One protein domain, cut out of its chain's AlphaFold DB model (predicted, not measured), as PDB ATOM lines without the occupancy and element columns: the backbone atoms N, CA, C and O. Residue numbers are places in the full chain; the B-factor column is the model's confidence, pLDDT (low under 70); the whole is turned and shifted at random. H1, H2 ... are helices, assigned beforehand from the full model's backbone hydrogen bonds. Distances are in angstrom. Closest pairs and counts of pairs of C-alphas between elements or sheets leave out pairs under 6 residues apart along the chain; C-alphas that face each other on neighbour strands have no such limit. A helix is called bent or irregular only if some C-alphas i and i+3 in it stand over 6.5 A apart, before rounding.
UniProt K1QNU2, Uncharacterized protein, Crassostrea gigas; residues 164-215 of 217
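This is residues 164 to 215 of the 217 residues of an uncharacterized protein of Crassostrea gigas (UniProt K1QNU2). The model shows a lopsided helical hairpin with a long arm: the short helix H1 and the much longer helix H2 lie side by side and run opposite ways, joined by a loop of ten residues, and H1 covers a part of H2 alone. Beyond that overlap the chain sticks out free from residue 198 to residue 215, first as the rest of H2 and then as the small helix H3, which turns about perpendicular to H2 at the tip. The printed part has 52 residues with three named helices, in the order H1, H2, H3, and no named strand; the class is all helix. The whole is extended, with a radius of gyration of the C-alphas of 15.9 A, and spans 51 by 18 by 10 A, the free arm making much of the length.

The printed part opens with H1, residues 164 to 174, whose first C-alpha, that of Thr 164, is at (49.393, -20.839, -7.356); from first to last C-alpha it measures 15.4 A. Residues 175 to 184 then form the link, from Trp 175 to Glu 184. H2 follows with residues 185 to 205 and is the longest helix, 21 residues and 30.2 A from first to last C-alpha. It begins at C-alpha 185, at (60.069, -32.605, -10.187), and ends at C-alpha 205, at (31.542, -27.469, -1.801), and most of that change is a fall in x. After Ser 206 comes H3, residues 207 to 212, six residues, which ends at C-alpha 212, at (28.874, -33.953, 7.777). Residues 213 to 215 follow it and end the printed part.

H1 and H2 touch, with 13 pairs of C-alphas within 8 A. Their closest C-alphas are those of Gly 165 and Met 190, 4.2 A apart. The two helices stand at a shallow tilt of 29 degrees and run opposite ways, and they form a helical hairpin. H2 touches H1 with residues 187 to 194 alone, and the centres of the two helices are 14.5 A apart. The link from H1 to H2, with 10 residues between them, is short. The link from H2 to H3, with one residue between them, is tight. H2 and H3 are close but not clearly touching, with 2 pairs of C-alphas within 8 A; the closest C-alphas are those of Arg 203 and Tyr 209, 6.5 A apart. Their lines are about perpendicular, at 77 degrees. H1 and H3 are apart, and H3 touches no helix. In the backbones of H1, H2 and H3 every O i to N i+4 pair is within hydrogen-bond range, and no helix is bent or irregular.

The outline of the printed part is a rod, and its two farthest C-alphas, those of Gly 176 in the link and Leu 215, are 51.2 A apart. The first and last printed C-alphas, those of Thr 164 and Leu 215, are 32.8 A apart. Residues 198 to 215 stand free, of which 198 to 205 belong to H2 and 207 to 212 to H3. Without them the body has 34 residues, spans 27 by 18 by 9 A and has a radius of gyration of 9.2 A. The printed part has no cut, and no link in it is long. The mean pLDDT of the printed part is 74.9; 13 residues are under 70, namely residue 176, residues 178 to 183 and residues 210 to 215. The mean pLDDT is 75 in H1, 82 in H2 and 70 in H3.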
ATOM      1  N   THR A 164      48.062 -21.152  -7.906       76.19
ATOM      2  CA  THR A 164      49.393 -20.839  -7.356       76.19
ATOM      3  C   THR A 164      50.507 -21.618  -8.055       76.19
ATOM      4  O   THR A 164      51.526 -21.030  -8.413       76.19
ATOM      5  N   GLY A 165      50.321 -22.916  -8.285       76.69
ATOM      6  CA  GLY A 165      51.310 -23.789  -8.908       76.69
ATOM      7  C   GLY A 165      51.580 -23.427 -10.367       76.69
ATOM      8  O   GLY A 165      52.727 -23.186 -10.742       76.69
ATOM      9  N   LYS A 166      50.536 -23.290 -11.187       77.50
ATOM     10  CA  LYS A 166      50.662 -22.832 -12.580       77.50
ATOM     11  C   LYS A 166      51.268 -21.432 -12.663       77.50
ATOM     12  O   LYS A 166      52.063 -21.175 -13.562       77.50
ATOM     13  N   SER A 167      50.958 -20.539 -11.720       77.06
ATOM     14  CA  SER A 167      51.581 -19.208 -11.675       77.06
ATOM     15  C   SER A 167      53.085 -19.279 -11.436       77.06
ATOM     16  O   SER A 167      53.834 -18.572 -12.106       77.06
ATOM     17  N   MET A 168      53.531 -20.160 -10.536       75.12
ATOM     18  CA  MET A 168      54.957 -20.400 -10.311       75.12
ATOM     19  C   MET A 168      55.631 -20.983 -11.553       75.12
ATOM     20  O   MET A 168      56.694 -20.512 -11.933       75.12
ATOM     21  N   VAL A 169      54.994 -21.931 -12.245       77.50
ATOM     22  CA  VAL A 169      55.515 -22.489 -13.507       77.50
ATOM     23  C   VAL A 169      55.666 -21.410 -14.589       77.50
ATOM     24  O   VAL A 169      56.687 -21.361 -15.275       77.50
ATOM     25  N   ILE A 170      54.680 -20.518 -14.730       77.12
ATOM     26  CA  ILE A 170      54.718 -19.410 -15.699       77.12
ATOM     27  C   ILE A 170      55.830 -18.414 -15.350       77.12
ATOM     28  O   ILE A 170      56.607 -18.029 -16.224       77.12
ATOM     29  N   LEU A 171      55.914 -17.990 -14.084       75.25
ATOM     30  CA  LEU A 171      56.933 -17.045 -13.614       75.25
ATOM     31  C   LEU A 171      58.334 -17.581 -13.838       75.25
ATOM     32  O   LEU A 171      59.214 -16.891 -14.341       75.25
ATOM     33  N   ALA A 172      58.519 -18.834 -13.481       73.81
ATOM     34  CA  ALA A 172      59.826 -19.415 -13.468       73.81
ATOM     35  C   ALA A 172      60.282 -19.697 -14.935       73.81
ATOM     36  O   ALA A 172      61.462 -19.576 -15.249       73.81
ATOM     37  N   GLY A 173      59.340 -19.862 -15.885       70.06
ATOM     38  CA  GLY A 173      59.627 -19.898 -17.324       70.06
ATOM     39  C   GLY A 173      60.010 -18.523 -17.881       70.06
ATOM     40  O   GLY A 173      60.901 -18.426 -18.720       70.06
ATOM     41  N   LYS A 174      59.403 -17.444 -17.363       73.25
ATOM     42  CA  LYS A 174      59.824 -16.062 -17.661       73.25
ATOM     43  C   LYS A 174      61.217 -15.735 -17.120       73.25
ATOM     44  O   LYS A 174      61.905 -14.912 -17.707       73.25
ATOM     45  N   TRP A 175      61.642 -16.375 -16.032       72.62
ATOM     46  CA  TRP A 175      63.005 -16.257 -15.499       72.62
ATOM     47  C   TRP A 175      64.038 -17.093 -16.265       72.62
ATOM     48  O   TRP A 175      65.190 -17.167 -15.853       72.62
ATOM     49  N   GLY A 176      63.649 -17.712 -17.385       67.06
ATOM     50  CA  GLY A 176      64.571 -18.445 -18.249       67.06
ATOM     51  C   GLY A 176      65.024 -19.785 -17.674       67.06
ATOM     52  O   GLY A 176      65.940 -20.399 -18.220       67.06
ATOM     53  N   LEU A 177      64.384 -20.271 -16.605       72.19
ATOM     54  CA  LEU A 177      64.635 -21.612 -16.093       72.19
ATOM     55  C   LEU A 177      64.149 -22.626 -17.134       72.19
ATOM     56  O   LEU A 177      62.955 -22.759 -17.422       72.19
ATOM     57  N   LYS A 178      65.107 -23.323 -17.742       65.56
ATOM     58  CA  LYS A 178      64.852 -24.339 -18.760       65.56
ATOM     59  C   LYS A 178      64.519 -25.659 -18.071       65.56
ATOM     60  O   LYS A 178      65.413 -26.375 -17.643       65.56
ATOM     61  N   TRP A 179      63.238 -26.002 -18.005       68.06
ATOM     62  CA  TRP A 179      62.783 -27.340 -17.614       68.06
ATOM     63  C   TRP A 179      62.214 -28.118 -18.788       68.06
ATOM     64  O   TRP A 179      61.453 -27.588 -19.606       68.06
ATOM     65  N   LYS A 180      62.458 -29.432 -18.796       65.25
ATOM     66  CA  LYS A 180      61.647 -30.367 -19.582       65.25
ATOM     67  C   LYS A 180      60.254 -30.430 -18.949       65.25
ATOM     68  O   LYS A 180      60.058 -31.127 -17.955       65.25
ATOM     69  N   LYS A 181      59.303 -29.684 -19.538       62.16
ATOM     70  CA  LYS A 181      57.940 -29.402 -19.035       62.16
ATOM     71  C   LYS A 181      57.252 -30.556 -18.298       62.16
ATOM     72  O   LYS A 181      56.537 -30.289 -17.359       62.16
ATOM     73  N   THR A 182      57.429 -31.818 -18.675       60.34
ATOM     74  CA  THR A 182      56.713 -32.960 -18.070       60.34
ATOM     75  C   THR A 182      57.560 -33.871 -17.176       60.34
ATOM     76  O   THR A 182      57.000 -34.714 -16.469       60.34
ATOM     77  N   LYS A 183      58.892 -33.734 -17.181       65.19
ATOM     78  CA  LYS A 183      59.810 -34.637 -16.455       65.19
ATOM     79  C   LYS A 183      60.396 -34.026 -15.182       65.19
ATOM     80  O   LYS A 183      60.896 -34.762 -14.343       65.19
ATOM     81  N   GLU A 184      60.287 -32.715 -15.021       77.50
ATOM     82  CA  GLU A 184      60.923 -31.999 -13.918       77.50
ATOM     83  C   GLU A 184      60.111 -32.088 -12.613       77.50
ATOM     84  O   GLU A 184      58.914 -31.763 -12.616       77.50
ATOM     85  N   PRO A 185      60.737 -32.487 -11.485       80.12
ATOM     86  CA  PRO A 185      60.069 -32.605 -10.187       80.12
ATOM     87  C   PRO A 185      59.373 -31.314  -9.750       80.12
ATOM     88  O   PRO A 185      58.264 -31.355  -9.219       80.12
ATOM     89  N   PHE A 186      59.978 -30.156 -10.035       80.94
ATOM     90  CA  PHE A 186      59.393 -28.849  -9.731       80.94
ATOM     91  C   PHE A 186      58.031 -28.651 -10.410       80.94
ATOM     92  O   PHE A 186      57.048 -28.315  -9.748       80.94
ATOM     93  N   TYR A 187      57.952 -28.911 -11.718       80.06
ATOM     94  CA  TYR A 187      56.721 -28.746 -12.491       80.06
ATOM     95  C   TYR A 187      55.616 -29.679 -11.986       80.06
ATOM     96  O   TYR A 187      54.485 -29.242 -11.760       80.06
ATOM     97  N   ARG A 188      55.952 -30.955 -11.749       81.94
ATOM     98  CA  ARG A 188      55.005 -31.957 -11.236       81.94
ATOM     99  C   ARG A 188      54.478 -31.575  -9.858       81.94
ATOM    100  O   ARG A 188      53.267 -31.555  -9.668       81.94
ATOM    101  N   ASN A 189      55.362 -31.183  -8.944       83.81
ATOM    102  CA  ASN A 189      54.984 -30.792  -7.587       83.81
ATOM    103  C   ASN A 189      54.084 -29.550  -7.571       83.81
ATOM    104  O   ASN A 189      53.121 -29.497  -6.807       83.81
ATOM    105  N   MET A 190      54.366 -28.550  -8.413       84.88
ATOM    106  CA  MET A 190      53.530 -27.349  -8.496       84.88
ATOM    107  C   MET A 190      52.135 -27.662  -9.050       84.88
ATOM    108  O   MET A 190      51.142 -27.217  -8.475       84.88
ATOM    109  N   LEU A 191      52.033 -28.473 -10.108       83.81
ATOM    110  CA  LEU A 191      50.730 -28.869 -10.650       83.81
ATOM    111  C   LEU A 191      49.951 -29.794  -9.714       83.81
ATOM    112  O   LEU A 191      48.738 -29.639  -9.583       83.81
ATOM    113  N   GLN A 192      50.625 -30.721  -9.034       86.38
ATOM    114  CA  GLN A 192      49.996 -31.607  -8.058       86.38
ATOM    115  C   GLN A 192      49.415 -30.812  -6.884       86.38
ATOM    116  O   GLN A 192      48.302 -31.091  -6.439       86.38
ATOM    117  N   LYS A 193      50.115 -29.769  -6.416       84.44
ATOM    118  CA  LYS A 193      49.585 -28.849  -5.398       84.44
ATOM    119  C   LYS A 193      48.298 -28.164  -5.858       84.44
ATOM    120  O   LYS A 193      47.348 -28.093  -5.080       84.44
ATOM    121  N   ASP A 194      48.236 -27.708  -7.109       85.25
ATOM    122  CA  ASP A 194      47.013 -27.111  -7.660       85.25
ATOM    123  C   ASP A 194      45.880 -28.137  -7.798       85.25
ATOM    124  O   ASP A 194      44.733 -27.835  -7.462       85.25
ATOM    125  N   GLN A 195      46.184 -29.364  -8.232       85.50
ATOM    126  CA  GLN A 195      45.205 -30.452  -8.323       85.50
ATOM    127  C   GLN A 195      44.615 -30.801  -6.952       85.50
ATOM    128  O   GLN A 195      43.394 -30.850  -6.808       85.50
ATOM    129  N   LEU A 196      45.459 -30.964  -5.929       87.19
ATOM    130  CA  LEU A 196      45.023 -31.210  -4.553       87.19
ATOM    131  C   LEU A 196      44.191 -30.045  -4.011       87.19
ATOM    132  O   LEU A 196      43.131 -30.252  -3.420       87.19
ATOM    133  N   ALA A 197      44.626 -28.804  -4.241       80.31
ATOM    134  CA  ALA A 197      43.878 -27.624  -3.823       80.31
ATOM    135  C   ALA A 197      42.501 -27.547  -4.505       80.31
ATOM    136  O   ALA A 197      41.511 -27.214  -3.847       80.31
ATOM    137  N   SER A 198      42.424 -27.882  -5.796       82.56
ATOM    138  CA  SER A 198      41.170 -27.970  -6.549       82.56
ATOM    139  C   SER A 198      40.257 -29.059  -5.986       82.56
ATOM    140  O   SER A 198      39.101 -28.781  -5.665       82.56
ATOM    141  N   TYR A 199      40.793 -30.260  -5.756       86.12
ATOM    142  CA  TYR A 199      40.067 -31.372  -5.146       86.12
ATOM    143  C   TYR A 199      39.495 -30.988  -3.775       86.12
ATOM    144  O   TYR A 199      38.300 -31.140  -3.529       86.12
ATOM    145  N   HIS A 200      40.304 -30.397  -2.890       82.75
ATOM    146  CA  HIS A 200      39.826 -29.931  -1.587       82.75
ATOM    147  C   HIS A 200      38.778 -28.820  -1.706       82.75
ATOM    148  O   HIS A 200      37.839 -28.784  -0.909       82.75
ATOM    149  N   ARG A 201      38.909 -27.913  -2.682       78.00
ATOM    150  CA  ARG A 201      37.925 -26.852  -2.943       78.00
ATOM    151  C   ARG A 201      36.582 -27.447  -3.369       78.00
ATOM    152  O   ARG A 201      35.562 -27.059  -2.805       78.00
ATOM    153  N   GLN A 202      36.589 -28.404  -4.297       82.94
ATOM    154  CA  GLN A 202      35.394 -29.116  -4.760       82.94
ATOM    155  C   GLN A 202      34.775 -29.958  -3.639       82.94
ATOM    156  O   GLN A 202      33.580 -29.841  -3.372       82.94
ATOM    157  N   ARG A 203      35.593 -30.711  -2.893       81.81
ATOM    158  CA  ARG A 203      35.147 -31.482  -1.724       81.81
ATOM    159  C   ARG A 203      34.476 -30.586  -0.685       81.81
ATOM    160  O   ARG A 203      33.415 -30.936  -0.202       81.81
ATOM    161  N   LYS A 204      35.027 -29.405  -0.379       76.44
ATOM    162  CA  LYS A 204      34.408 -28.448   0.563       76.44
ATOM    163  C   LYS A 204      33.063 -27.890   0.089       76.44
ATOM    164  O   LYS A 204      32.287 -27.382   0.899       76.44
ATOM    165  N   GLN A 205      32.800 -27.923  -1.214       74.69
ATOM    166  CA  GLN A 205      31.542 -27.469  -1.801       74.69
ATOM    167  C   GLN A 205      30.504 -28.587  -1.924       74.69
ATOM    168  O   GLN A 205      29.331 -28.266  -2.112       74.69
ATOM    169  N   SER A 206      30.903 -29.858  -1.791       79.38
ATOM    170  CA  SER A 206      29.986 -30.991  -1.891       79.38
ATOM    171  C   SER A 206      28.955 -30.983  -0.761       79.38
ATOM    172  O   SER A 206      29.229 -30.524   0.355       79.38
ATOM    173  N   SER A 207      27.755 -31.496  -1.048       72.75
ATOM    174  CA  SER A 207      26.687 -31.616  -0.050       72.75
ATOM    175  C   SER A 207      27.151 -32.454   1.139       72.75
ATOM    176  O   SER A 207      26.975 -32.017   2.267       72.75
ATOM    177  N   ILE A 208      27.849 -33.565   0.880       77.44
ATOM    178  CA  ILE A 208      28.388 -34.499   1.880       77.44
ATOM    179  C   ILE A 208      29.307 -33.790   2.881       77.44
ATOM    180  O   ILE A 208      29.175 -33.974   4.089       77.44
ATOM    181  N   TYR A 209      30.240 -32.952   2.416       73.50
ATOM    182  CA  TYR A 209      31.123 -32.213   3.324       73.50
ATOM    183  C   TYR A 209      30.369 -31.128   4.101       73.50
ATOM    184  O   TYR A 209      30.691 -30.842   5.253       73.50
ATOM    185  N   ARG A 210      29.359 -30.507   3.481       64.19
ATOM    186  CA  ARG A 210      28.528 -29.504   4.151       64.19
ATOM    187  C   ARG A 210      27.655 -30.136   5.231       64.19
ATOM    188  O   ARG A 210      27.626 -29.588   6.321       64.19
ATOM    189  N   THR A 211      27.006 -31.268   4.967       65.75
ATOM    190  CA  THR A 211      26.123 -31.959   5.920       65.75
ATOM    191  C   THR A 211      26.895 -32.644   7.045       65.75
ATOM    192  O   THR A 211      26.533 -32.462   8.202       65.75
ATOM    193  N   SER A 212      28.010 -33.325   6.751       64.31
ATOM    194  CA  SER A 212      28.874 -33.953   7.777       64.31
ATOM    195  C   SER A 212      29.489 -32.962   8.771       64.31
ATOM    196  O   SER A 212      29.880 -33.341   9.865       64.31
ATOM    197  N   ARG A 213      29.561 -31.669   8.433       54.59
ATOM    198  CA  ARG A 213      30.035 -30.634   9.361       54.59
ATOM    199  C   ARG A 213      29.009 -30.270  10.440       54.59
ATOM    200  O   ARG A 213      29.403 -29.764  11.487       54.59
ATOM    201  N   TYR A 214      27.721 -30.477  10.160       55.66
ATOM    202  CA  TYR A 214      26.609 -30.197  11.078       55.66
ATOM    203  C   TYR A 214      26.082 -31.467  11.747       55.66
ATOM    204  O   TYR A 214      25.583 -31.404  12.865       55.66
ATOM    205  N   LEU A 215      26.248 -32.614  11.093       53.66
ATOM    206  CA  LEU A 215      26.053 -33.932  11.674       53.66
ATOM    207  C   LEU A 215      27.373 -34.367  12.316       53.66
ATOM    208  O   LEU A 215      28.148 -35.108  11.718       53.66
TER     209      LEU A 215